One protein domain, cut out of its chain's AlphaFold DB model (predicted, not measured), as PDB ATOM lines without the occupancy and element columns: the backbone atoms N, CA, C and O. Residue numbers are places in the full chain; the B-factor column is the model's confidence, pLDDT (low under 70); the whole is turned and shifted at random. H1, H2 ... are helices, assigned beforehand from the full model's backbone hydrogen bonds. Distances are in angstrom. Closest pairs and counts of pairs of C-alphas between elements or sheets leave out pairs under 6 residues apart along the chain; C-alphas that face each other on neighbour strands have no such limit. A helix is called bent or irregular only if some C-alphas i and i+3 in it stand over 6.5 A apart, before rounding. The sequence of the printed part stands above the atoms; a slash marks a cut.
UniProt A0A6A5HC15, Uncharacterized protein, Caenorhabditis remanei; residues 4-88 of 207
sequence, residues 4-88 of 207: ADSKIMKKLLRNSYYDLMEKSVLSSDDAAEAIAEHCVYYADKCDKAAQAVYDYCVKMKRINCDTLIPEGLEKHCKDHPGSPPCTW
ATOM      1  N   ALA A   4     128.675 103.194  18.559       64.81
ATOM      2  CA  ALA A   4     128.568 101.972  17.766       64.81
ATOM      3  C   ALA A   4     129.938 101.366  17.404       64.81
ATOM      4  O   ALA A   4     130.107 100.150  17.499       64.81
ATOM      5  N   ASP A   5     130.926 102.198  17.065       66.75
ATOM      6  CA  ASP A   5     132.282 101.752  16.727       66.75
ATOM      7  C   ASP A   5     132.981 101.165  17.962       66.75
ATOM      8  O   ASP A   5     133.613 100.111  17.885       66.75
ATOM      9  N   SER A   6     132.778 101.777  19.137       69.56
ATOM     10  CA  SER A   6     133.287 101.252  20.412       69.56
ATOM     11  C   SER A   6     132.665  99.893  20.766       69.56
ATOM     12  O   SER A   6     133.367  98.978  21.199       69.56
ATOM     13  N   LYS A   7     131.356  99.715  20.538       68.19
ATOM     14  CA  LYS A   7     130.662  98.436  20.781       68.19
ATOM     15  C   LYS A   7     131.130  97.326  19.845       68.19
ATOM     16  O   LYS A   7     131.318  96.197  20.301       68.19
ATOM     17  N   ILE A   8     131.323  97.631  18.563       75.06
ATOM     18  CA  ILE A   8     131.828  96.667  17.579       75.06
ATOM     19  C   ILE A   8     133.257  96.256  17.943       75.06
ATOM     20  O   ILE A   8     133.545  95.063  18.014       75.06
ATOM     21  N   MET A   9     134.117  97.219  18.276       68.19
ATOM     22  CA  MET A   9     135.505  96.959  18.655       68.19
ATOM     23  C   MET A   9     135.599  96.115  19.935       68.19
ATOM     24  O   MET A   9     136.277  95.092  19.947       68.19
ATOM     25  N   LYS A  10     134.815  96.434  20.975       68.38
ATOM     26  CA  LYS A  10     134.736  95.618  22.203       68.38
ATOM     27  C   LYS A  10     134.250  94.191  21.948       68.38
ATOM     28  O   LYS A  10     134.663  93.280  22.663       68.38
ATOM     29  N   LYS A  11     133.364  93.990  20.967       67.19
ATOM     30  CA  LYS A  11     132.828  92.669  20.606       67.19
ATOM     31  C   LYS A  11     133.834  91.838  19.810       67.19
ATOM     32  O   LYS A  11     133.947  90.645  20.064       67.19
ATOM     33  N   LEU A  12     134.577  92.465  18.899       69.56
ATOM     34  CA  LEU A  12     135.665  91.814  18.165       69.56
ATOM     35  C   LEU A  12     136.802  91.413  19.104       69.56
ATOM     36  O   LEU A  12     137.210  90.258  19.082       69.56
ATOM     37  N   LEU A  13     137.219  92.317  19.993       69.06
ATOM     38  CA  LEU A  13     138.216  92.027  21.023       69.06
ATOM     39  C   LEU A  13     137.759  90.891  21.942       69.06
ATOM     40  O   LEU A  13     138.530  89.990  22.224       69.06
ATOM     41  N   ARG A  14     136.481  90.867  22.341       68.44
ATOM     42  CA  ARG A  14     135.932  89.776  23.157       68.44
ATOM     43  C   ARG A  14     135.966  88.426  22.435       68.44
ATOM     44  O   ARG A  14     136.334  87.429  23.041       68.44
ATOM     45  N   ASN A  15     135.565  88.376  21.165       66.31
ATOM     46  CA  ASN A  15     135.600  87.131  20.394       66.31
ATOM     47  C   ASN A  15     137.040  86.662  20.142       66.31
ATOM     48  O   ASN A  15     137.304  85.471  20.253       66.31
ATOM     49  N   SER A  16     137.951  87.595  19.858       68.44
ATOM     50  CA  SER A  16     139.386  87.318  19.737       68.44
ATOM     51  C   SER A  16     139.956  86.784  21.050       68.44
ATOM     52  O   SER A  16     140.667  85.790  21.045       68.44
ATOM     53  N   TYR A  17     139.572  87.388  22.176       66.88
ATOM     54  CA  TYR A  17     139.980  86.983  23.517       66.88
ATOM     55  C   TYR A  17     139.520  85.559  23.862       66.88
ATOM     56  O   TYR A  17     140.303  84.781  24.390       66.88
ATOM     57  N   TYR A  18     138.283  85.172  23.528       66.06
ATOM     58  CA  TYR A  18     137.820  83.797  23.763       66.06
ATOM     59  C   TYR A  18     138.509  82.759  22.862       66.06
ATOM     60  O   TYR A  18     138.802  81.667  23.340       66.06
ATOM     61  N   ASP A  19     138.795  83.096  21.599       66.88
ATOM     62  CA  ASP A  19     139.534  82.213  20.678       66.88
ATOM     63  C   ASP A  19     141.011  82.063  21.101       66.88
ATOM     64  O   ASP A  19     141.575  80.971  21.040       66.88
ATOM     65  N   LEU A  20     141.617  83.138  21.622       62.84
ATOM     66  CA  LEU A  20     142.920  83.100  22.291       62.84
ATOM     67  C   LEU A  20     142.870  82.197  23.520       62.84
ATOM     68  O   LEU A  20     143.632  81.244  23.578       62.84
ATOM     69  N   MET A  21     141.923  82.407  24.437       64.75
ATOM     70  CA  MET A  21     141.775  81.588  25.650       64.75
ATOM     71  C   MET A  21     141.563  80.095  25.340       64.75
ATOM     72  O   MET A  21     142.025  79.224  26.075       64.75
ATOM     73  N   GLU A  22     140.878  79.767  24.239       64.94
ATOM     74  CA  GLU A  22     140.685  78.385  23.774       64.94
ATOM     75  C   GLU A  22     141.992  77.713  23.316       64.94
ATOM     76  O   GLU A  22     142.174  76.505  23.533       64.94
ATOM     77  N   LYS A  23     142.912  78.494  22.741       63.72
ATOM     78  CA  LYS A  23     144.242  78.059  22.288       63.72
ATOM     79  C   LYS A  23     145.319  78.207  23.370       63.72
ATOM     80  O   LYS A  23     146.310  77.489  23.317       63.72
ATOM     81  N   SER A  24     145.104  79.060  24.373       61.41
ATOM     82  CA  SER A  24     146.170  79.612  25.213       61.41
ATOM     83  C   SER A  24     146.689  78.731  26.343       61.41
ATOM     84  O   SER A  24     147.475  79.184  27.166       61.41
ATOM     85  N   VAL A  25     146.232  77.484  26.441       63.34
ATOM     86  CA  VAL A  25     146.737  76.559  27.466       63.34
ATOM     87  C   VAL A  25     147.201  75.251  26.850       63.34
ATOM     88  O   VAL A  25     146.939  74.158  27.349       63.34
ATOM     89  N   LEU A  26     147.855  75.385  25.700       69.00
ATOM     90  CA  LEU A  26     148.629  74.322  25.070       69.00
ATOM     91  C   LEU A  26     150.115  74.423  25.452       69.00
ATOM     92  O   LEU A  26     150.802  73.403  25.451       69.00
ATOM     93  N   SER A  27     150.590  75.615  25.831       81.31
ATOM     94  CA  SER A  27     151.952  75.875  26.304       81.31
ATOM     95  C   SER A  27     151.994  76.981  27.370       81.31
ATOM     96  O   SER A  27     151.012  77.697  27.581       81.31
ATOM     97  N   SER A  28     153.136  77.130  28.049       79.19
ATOM     98  CA  SER A  28     153.351  78.222  29.006       79.19
ATOM     99  C   SER A  28     153.543  79.584  28.331       79.19
ATOM    100  O   SER A  28     153.242  80.605  28.941       79.19
ATOM    101  N   ASP A  29     153.992  79.624  27.072       83.00
ATOM    102  CA  ASP A  29     154.081  80.870  26.297       83.00
ATOM    103  C   ASP A  29     152.690  81.428  25.990       83.00
ATOM    104  O   ASP A  29     152.428  82.605  26.237       83.00
ATOM    105  N   ASP A  30     151.763  80.567  25.565       82.38
ATOM    106  CA  ASP A  30     150.403  81.021  25.284       82.38
ATOM    107  C   ASP A  30     149.681  81.481  26.568       82.38
ATOM    108  O   ASP A  30     148.871  82.410  26.543       82.38
ATOM    109  N   ALA A  31     149.997  80.865  27.713       81.81
ATOM    110  CA  ALA A  31     149.466  81.281  29.007       81.81
ATOM    111  C   ALA A  31     149.970  82.682  29.400       81.81
ATOM    112  O   ALA A  31     149.184  83.491  29.897       81.81
ATOM    113  N   ALA A  32     151.244  82.994  29.137       85.19
ATOM    114  CA  ALA A  32     151.811  84.324  29.365       85.19
ATOM    115  C   ALA A  32     151.123  85.395  28.500       85.19
ATOM    116  O   ALA A  32     150.768  86.469  28.998       85.19
ATOM    117  N   GLU A  33     150.878  85.085  27.223       84.50
ATOM    118  CA  GLU A  33     150.184  85.980  26.291       84.50
ATOM    119  C   GLU A  33     148.723  86.208  26.706       84.50
ATOM    120  O   GLU A  33     148.255  87.347  26.752       84.50
ATOM    121  N   ALA A  34     148.010  85.155  27.117       82.62
ATOM    122  CA  ALA A  34     146.633  85.276  27.594       82.62
ATOM    123  C   ALA A  34     146.506  86.126  28.868       82.62
ATOM    124  O   ALA A  34     145.533  86.872  29.018       82.62
ATOM    125  N   ILE A  35     147.486  86.044  29.774       85.44
ATOM    126  CA  ILE A  35     147.555  86.900  30.965       85.44
ATOM    127  C   ILE A  35     147.756  88.364  30.550       85.44
ATOM    128  O   ILE A  35     147.030  89.238  31.031       85.44
ATOM    129  N   ALA A  36     148.678  88.631  29.619       85.50
ATOM    130  CA  ALA A  36     148.935  89.978  29.113       85.50
ATOM    131  C   ALA A  36     147.692  90.590  28.439       85.50
ATOM    132  O   ALA A  36     147.287  91.702  28.775       85.50
ATOM    133  N   GLU A  37     147.028  89.843  27.558       81.50
ATOM    134  CA  GLU A  37     145.798  90.270  26.882       81.50
ATOM    135  C   GLU A  37     144.649  90.525  27.867       81.50
ATOM    136  O   GLU A  37     143.921  91.516  27.746       81.50
ATOM    137  N   HIS A  38     144.494  89.682  28.896       83.19
ATOM    138  CA  HIS A  38     143.485  89.917  29.932       83.19
ATOM    139  C   HIS A  38     143.739  91.230  30.675       83.19
ATOM    140  O   HIS A  38     142.796  91.971  30.945       83.19
ATOM    141  N   CYS A  39     145.001  91.543  30.961       83.06
ATOM    142  CA  CYS A  39     145.397  92.797  31.586       83.06
ATOM    143  C   CYS A  39     145.176  94.019  30.683       83.06
ATOM    144  O   CYS A  39     144.783  95.074  31.176       83.06
ATOM    145  N   VAL A  40     145.369  93.886  29.368       84.25
ATOM    146  CA  VAL A  40     145.079  94.959  28.401       84.25
ATOM    147  C   VAL A  40     143.573  95.203  28.291       84.25
ATOM    148  O   VAL A  40     143.126  96.351  28.246       84.25
ATOM    149  N   TYR A  41     142.771  94.137  28.268       77.12
ATOM    150  CA  TYR A  41     141.324  94.243  28.100       77.12
ATOM    151  C   TYR A  41     140.594  94.643  29.393       77.12
ATOM    152  O   TYR A  41     139.663  95.451  29.354       77.12
ATOM    153  N   TYR A  42     141.008  94.085  30.531       77.94
ATOM    154  CA  TYR A  42     140.467  94.350  31.865       77.94
ATOM    155  C   TYR A  42     141.556  94.930  32.767       77.94
ATOM    156  O   TYR A  42     141.989  94.297  33.730       77.94
ATOM    157  N   ALA A  43     141.986  96.157  32.475       74.81
ATOM    158  CA  ALA A  43     143.004  96.843  33.272       74.81
ATOM    159  C   ALA A  43     142.650  96.907  34.774       74.81
ATOM    160  O   ALA A  43     143.534  96.814  35.620       74.81
ATOM    161  N   ASP A  44     141.357  96.992  35.114       80.62
ATOM    162  CA  ASP A  44     140.835  96.995  36.486       80.62
ATOM    163  C   ASP A  44     140.798  95.611  37.163       80.62
ATOM    164  O   ASP A  44     140.546  95.536  38.362       80.62
ATOM    165  N   LYS A  45     141.022  94.522  36.413       80.62
ATOM    166  CA  LYS A  45     140.966  93.123  36.898       80.62
ATOM    167  C   LYS A  45     142.196  92.309  36.513       80.62
ATOM    168  O   LYS A  45     142.161  91.079  36.497       80.62
ATOM    169  N   CYS A  46     143.278  92.999  36.177       85.25
ATOM    170  CA  CYS A  46     144.542  92.388  35.802       85.25
ATOM    171  C   CYS A  46     145.108  91.514  36.942       85.25
ATOM    172  O   CYS A  46     145.721  90.485  36.679       85.25
ATOM    173  N   ASP A  47     144.800  91.830  38.206       85.12
ATOM    174  CA  ASP A  47     145.109  91.008  39.388       85.12
ATOM    175  C   ASP A  47     144.514  89.590  39.319       85.12
ATOM    176  O   ASP A  47     145.082  88.644  39.858       85.12
ATOM    177  N   LYS A  48     143.393  89.421  38.609       86.38
ATOM    178  CA  LYS A  48     142.690  88.138  38.448       86.38
ATOM    179  C   LYS A  48     142.961  87.469  37.111       86.38
ATOM    180  O   LYS A  48     142.356  86.434  36.838       86.38
ATOM    181  N   ALA A  49     143.854  88.016  36.287       85.75
ATOM    182  CA  ALA A  49     144.149  87.469  34.967       85.75
ATOM    183  C   ALA A  49     144.616  86.010  35.056       85.75
ATOM    184  O   ALA A  49     144.019  85.136  34.435       85.75
ATOM    185  N   ALA A  50     145.613  85.730  35.900       85.75
ATOM    186  CA  ALA A  50     146.136  84.377  36.083       85.75
ATOM    187  C   ALA A  50     145.061  83.396  36.582       85.75
ATOM    188  O   ALA A  50     144.934  82.292  36.054       85.75
ATOM    189  N   GLN A  51     144.210  83.830  37.521       87.00
ATOM    190  CA  GLN A  51     143.085  83.029  38.002       87.00
ATOM    191  C   GLN A  51     142.050  82.758  36.901       87.00
ATOM    192  O   GLN A  51     141.587  81.631  36.761       87.00
ATOM    193  N   ALA A  52     141.706  83.760  36.090       84.69
ATOM    194  CA  ALA A  52     140.748  83.606  34.999       84.69
ATOM    195  C   ALA A  52     141.252  82.628  33.926       84.69
ATOM    196  O   ALA A  52     140.471  81.828  33.405       84.69
ATOM    197  N   VAL A  53     142.552  82.667  33.614       85.12
ATOM    198  CA  VAL A  53     143.188  81.718  32.690       85.12
ATOM    199  C   VAL A  53     143.224  80.311  33.299       85.12
ATOM    200  O   VAL A  53     142.886  79.344  32.613       85.12
ATOM    201  N   TYR A  54     143.528  80.182  34.594       86.12
ATOM    202  CA  TYR A  54     143.492  78.905  35.311       86.12
ATOM    203  C   TYR A  54     142.090  78.278  35.340       86.12
ATOM    204  O   TYR A  54     141.912  77.133  34.920       86.12
ATOM    205  N   ASP A  55     141.071  79.036  35.750       86.12
ATOM    206  CA  ASP A  55     139.681  78.569  35.805       86.12
ATOM    207  C   ASP A  55     139.195  78.118  34.424       86.12
ATOM    208  O   ASP A  55     138.486  77.115  34.283       86.12
ATOM    209  N   TYR A  56     139.599  78.839  33.377       82.69
ATOM    210  CA  TYR A  56     139.281  78.475  32.005       82.69
ATOM    211  C   TYR A  56     139.988  77.188  31.567       82.69
ATOM    212  O   TYR A  56     139.354  76.324  30.959       82.69
ATOM    213  N   CYS A  57     141.264  77.023  31.924       85.12
ATOM    214  CA  CYS A  57     142.030  75.804  31.677       85.12
ATOM    215  C   CYS A  57     141.340  74.569  32.279       85.12
ATOM    216  O   CYS A  57     141.088  73.582  31.577       85.12
ATOM    217  N   VAL A  58     140.955  74.663  33.556       85.38
ATOM    218  CA  VAL A  58     140.256  73.596  34.287       85.38
ATOM    219  C   VAL A  58     138.885  73.324  33.671       85.38
ATOM    220  O   VAL A  58     138.523  72.171  33.426       85.38
ATOM    221  N   LYS A  59     138.125  74.376  33.343       83.94
ATOM    222  CA  LYS A  59     136.804  74.256  32.708       83.94
ATOM    223  C   LYS A  59     136.872  73.560  31.349       83.94
ATOM    224  O   LYS A  59     135.989  72.765  31.025       83.94
ATOM    225  N   MET A  60     137.918  73.834  30.577       78.56
ATOM    226  CA  MET A  60     138.183  73.193  29.289       78.56
ATOM    227  C   MET A  60     138.781  71.786  29.420       78.56
ATOM    228  O   MET A  60     139.048  71.146  28.404       78.56
ATOM    229  N   LYS A  61     138.966  71.283  30.652       81.19
ATOM    230  CA  LYS A  61     139.577  69.979  30.951       81.19
ATOM    231  C   LYS A  61     140.932  69.808  30.262       81.19
ATOM    232  O   LYS A  61     141.255  68.728  29.763       81.19
ATOM    233  N   ARG A  62     141.707  70.892  30.191       79.31
ATOM    234  CA  ARG A  62     143.083  70.841  29.704       79.31
ATOM    235  C   ARG A  62     143.953  70.139  30.745       79.31
ATOM    236  O   ARG A  62     143.651  70.136  31.937       79.31
ATOM    237  N   ILE A  63     145.017  69.508  30.272       80.44
ATOM    238  CA  ILE A  63     146.013  68.874  31.135       80.44
ATOM    239  C   ILE A  63     147.041  69.916  31.584       80.44
ATOM    240  O   ILE A  63     147.290  70.883  30.870       80.44
ATOM    241  N   ASN A  64     147.658  69.699  32.747       82.88
ATOM    242  CA  ASN A  64     148.791  70.487  33.250       82.88
ATOM    243  C   ASN A  64     148.504  71.980  33.515       82.88
ATOM    244  O   ASN A  64     149.430  72.788  33.499       82.88
ATOM    245  N   CYS A  65     147.255  72.362  33.810       84.25
ATOM    246  CA  CYS A  65     146.909  73.734  34.214       84.25
ATOM    247  C   CYS A  65     147.743  74.219  35.413       84.25
ATOM    248  O   CYS A  65     148.172  75.369  35.451       84.25
ATOM    249  N   ASP A  66     148.021  73.320  36.360       84.69
ATOM    250  CA  ASP A  66     148.805  73.597  37.570       84.69
ATOM    251  C   ASP A  66     150.293  73.850  37.299       84.69
ATOM    252  O   ASP A  66     151.013  74.277  38.193       84.69
ATOM    253  N   THR A  67     150.768  73.586  36.079       85.81
ATOM    254  CA  THR A  67     152.170  73.779  35.680       85.81
ATOM    255  C   THR A  67     152.291  74.864  34.616       85.81
ATOM    256  O   THR A  67     153.068  75.800  34.774       85.81
ATOM    257  N   LEU A  68     151.464  74.801  33.568       86.81
ATOM    258  CA  LEU A  68     151.524  75.734  32.441       86.81
ATOM    259  C   LEU A  68     151.151  77.164  32.839       86.81
ATOM    260  O   LEU A  68     151.763  78.109  32.347       86.81
ATOM    261  N   ILE A  69     150.166  77.334  33.731       86.88
ATOM    262  CA  ILE A  69     149.721  78.668  34.151       86.88
ATOM    263  C   ILE A  69     150.754  79.352  35.055       86.88
ATOM    264  O   ILE A  69     151.077  80.504  34.774       86.88
ATOM    265  N   PRO A  70     151.338  78.692  36.076       88.31
ATOM    266  CA  PRO A  70     152.454  79.266  36.824       88.31
ATOM    267  C   PRO A  70     153.671  79.580  35.966       88.31
ATOM    268  O   PRO A  70     154.238  80.655  36.120       88.31
ATOM    269  N   GLU A  71     154.058  78.693  35.044       87.25
ATOM    270  CA  GLU A  71     155.191  78.953  34.149       87.25
ATOM    271  C   GLU A  71     154.934  80.162  33.241       87.25
ATOM    272  O   GLU A  71     155.815  81.003  33.058       87.25
ATOM    273  N   GLY A  72     153.727  80.269  32.678       86.94
ATOM    274  CA  GLY A  72     153.342  81.416  31.860       86.94
ATOM    275  C   GLY A  72     153.264  82.706  32.668       86.94
ATOM    276  O   GLY A  72     153.710  83.757  32.209       86.94
ATOM    277  N   LEU A  73     152.777  82.627  33.906       88.62
ATOM    278  CA  LEU A  73     152.796  83.759  34.819       88.62
ATOM    279  C   LEU A  73     154.231  84.179  35.153       88.62
ATOM    280  O   LEU A  73     154.537  85.364  35.107       88.62
ATOM    281  N   GLU A  74     155.130  83.234  35.427       87.94
ATOM    282  CA  GLU A  74     156.535  83.530  35.703       87.94
ATOM    283  C   GLU A  74     157.204  84.224  34.509       87.94
ATOM    284  O   GLU A  74     157.924  85.205  34.696       87.94
ATOM    285  N   LYS A  75     156.929  83.769  33.278       88.38
ATOM    286  CA  LYS A  75     157.381  84.436  32.047       88.38
ATOM    287  C   LYS A  75     156.841  85.864  31.954       88.38
ATOM    288  O   LYS A  75     157.625  86.799  31.832       88.38
ATOM    289  N   HIS A  76     155.531  86.047  32.120       87.06
ATOM    290  CA  HIS A  76     154.912  87.373  32.110       87.06
ATOM    291  C   HIS A  76     155.531  88.313  33.159       87.06
ATOM    292  O   HIS A  76     155.786  89.482  32.886       87.06
ATOM    293  N   CYS A  77     155.815  87.799  34.354       88.94
ATOM    294  CA  CYS A  77     156.391  88.571  35.451       88.94
ATOM    295  C   CYS A  77     157.874  88.891  35.278       88.94
ATOM    296  O   CYS A  77     158.350  89.867  35.857       88.94
ATOM    297  N   LYS A  78     158.606  88.101  34.483       88.31
ATOM    298  CA  LYS A  78     159.972  88.438  34.062       88.31
ATOM    299  C   LYS A  78     159.973  89.636  33.119       88.31
ATOM    300  O   LYS A  78     160.802  90.527  33.288       88.31
ATOM    301  N   ASP A  79     159.027  89.677  32.185       85.75
ATOM    302  CA  ASP A  79     158.907  90.772  31.216       85.75
ATOM    303  C   ASP A  79     158.266  92.030  31.829       85.75
ATOM    304  O   ASP A  79     158.606  93.160  31.470       85.75
ATOM    305  N   HIS A  80     157.370  91.847  32.804       82.62
ATOM    306  CA  HIS A  80     156.638  92.914  33.487       82.62
ATOM    307  C   HIS A  80     156.724  92.779  35.017       82.62
ATOM    308  O   HIS A  80     155.741  92.415  35.673       82.62
ATOM    309  N   PRO A  81     157.883  93.102  35.620       80.31
ATOM    310  CA  PRO A  81     158.054  93.012  37.062       80.31
ATOM    311  C   PRO A  81     157.084  93.952  37.786       80.31
ATOM    312  O   PRO A  81     156.998  95.142  37.486       80.31
ATOM    313  N   GLY A  82     156.351  93.408  38.759       77.88
ATOM    314  CA  GLY A  82     155.373  94.160  39.548       77.88
ATOM    315  C   GLY A  82     154.005  94.331  38.883       77.88
ATOM    316  O   GLY A  82     153.192  95.106  39.389       77.88
ATOM    317  N   SER A  83     153.721  93.625  37.781       81.12
ATOM    318  CA  SER A  83     152.367  93.618  37.233       81.12
ATOM    319  C   SER A  83     151.379  92.984  38.235       81.12
ATOM    320  O   SER A  83     151.747  92.069  38.982       81.12
ATOM    321  N   PRO A  84     150.115  93.450  38.288       82.50
ATOM    322  CA  PRO A  84     149.099  92.920  39.201       82.50
ATOM    323  C   PRO A  84     148.969  91.382  39.249       82.50
ATOM    324  O   PRO A  84     148.863  90.849  40.358       82.50
ATOM    325  N   PRO A  85     149.022  90.634  38.121       81.88
ATOM    326  CA  PRO A  85     148.867  89.182  38.146       81.88
ATOM    327  C   PRO A  85     150.053  88.470  38.794       81.88
ATOM    328  O   PRO A  85     149.892  87.338  39.234       81.88
ATOM    329  N   CYS A  86     151.221  89.110  38.916       85.25
ATOM    330  CA  CYS A  86     152.413  88.509  39.526       85.25
ATOM    331  C   CYS A  86     152.282  88.226  41.021       85.25
ATOM    332  O   CYS A  86     153.111  87.524  41.591       85.25
ATOM    333  N   THR A  87     151.248  88.767  41.662       82.50
ATOM    334  CA  THR A  87     150.913  88.462  43.060       82.50
ATOM    335  C   THR A  87     150.099  87.178  43.207       82.50
ATOM    336  O   THR A  87     149.877  86.709  44.324       82.50
ATOM    337  N   TRP A  88     149.649  86.594  42.094       83.44
ATOM    338  CA  TRP A  88     148.845  85.387  42.105       83.44
ATOM    339  C   TRP A  88     149.680  84.163  42.485       83.44
ATOM    340  O   TRP A  88     150.783  83.943  41.990       83.44
TER     341      TRP A  88
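Overview. This is residues 4 to 88 of the 207 residues of an uncharacterized protein of Caenorhabditis remanei (UniProt A0A6A5HC15). Three helices, H2, H3 and H4, pack into a compact head, and the long helix H1 is an arm that joins it by its last turns, with residues 4 to 9 sticking out. H3 and H4 form a hairpin, H2 packs on both of them, and the short H5 bridges H3 and H4 at the hairpin's open end. The printed part has 85 residues, with five named helices, H1 to H5 in chain order, and no named strand; the class is all helix. The whole is compact, with a radius of gyration of the C-alphas of 12.6 A and spans of 41 by 30 by 17 A.

Arrangement. H1, residues 4 to 23, touches H2, residues 28 to 41, with residues 17 to 23 alone; the closest C-alphas, of Met 21 and Ala 34, are 6.4 A apart. The two form a helical hairpin at a shallow tilt of 18 degrees, opposite ways. H2 touches H4, residues 65 to 79, at a steep tilt of 65 degrees, with the C-alphas of Ala 32 and Gly 72 closest at 4.1 A. H3, residues 43 to 59, touches H4 at a shallow tilt of 28 degrees, opposite ways, with the C-alphas of Cys 57 and Cys 65 closest at 5.9 A. H5, residues 84 to 87, touches H3 at residues 46 to 50 alone, where the C-alphas of Asp 47 and Pro 85 are closest at 4.4 A. H1 is apart from H4 and H5. In H1 and H2 every O i to N i+4 pair is within hydrogen-bond range, in H3 8 of 13 and in H4 10 of 11; H5 is too short for such a pair.

Along the chain. H1 begins at C-alpha 4, (128.568, 101.972, 17.766), and is 28.9 A long; H2 is 20.1 A, H3 23.4 A, H4 21.1 A and H5 6.2 A. H3 is irregular, with C-alphas 44 and 47 7.9 A apart, and has a kink of 54 degrees near residue 50. H5 ends at C-alpha 87, (150.913, 88.462, 43.060).

Size, cuts and confidence. The C-alphas farthest apart, of Ala 4 and Thr 67, are 40.9 A apart. The printed part has no cut, and its four links between helices are tight. The mean pLDDT of the printed part is 79.2; residues 4 to 7 and 9 to 26 are under 70.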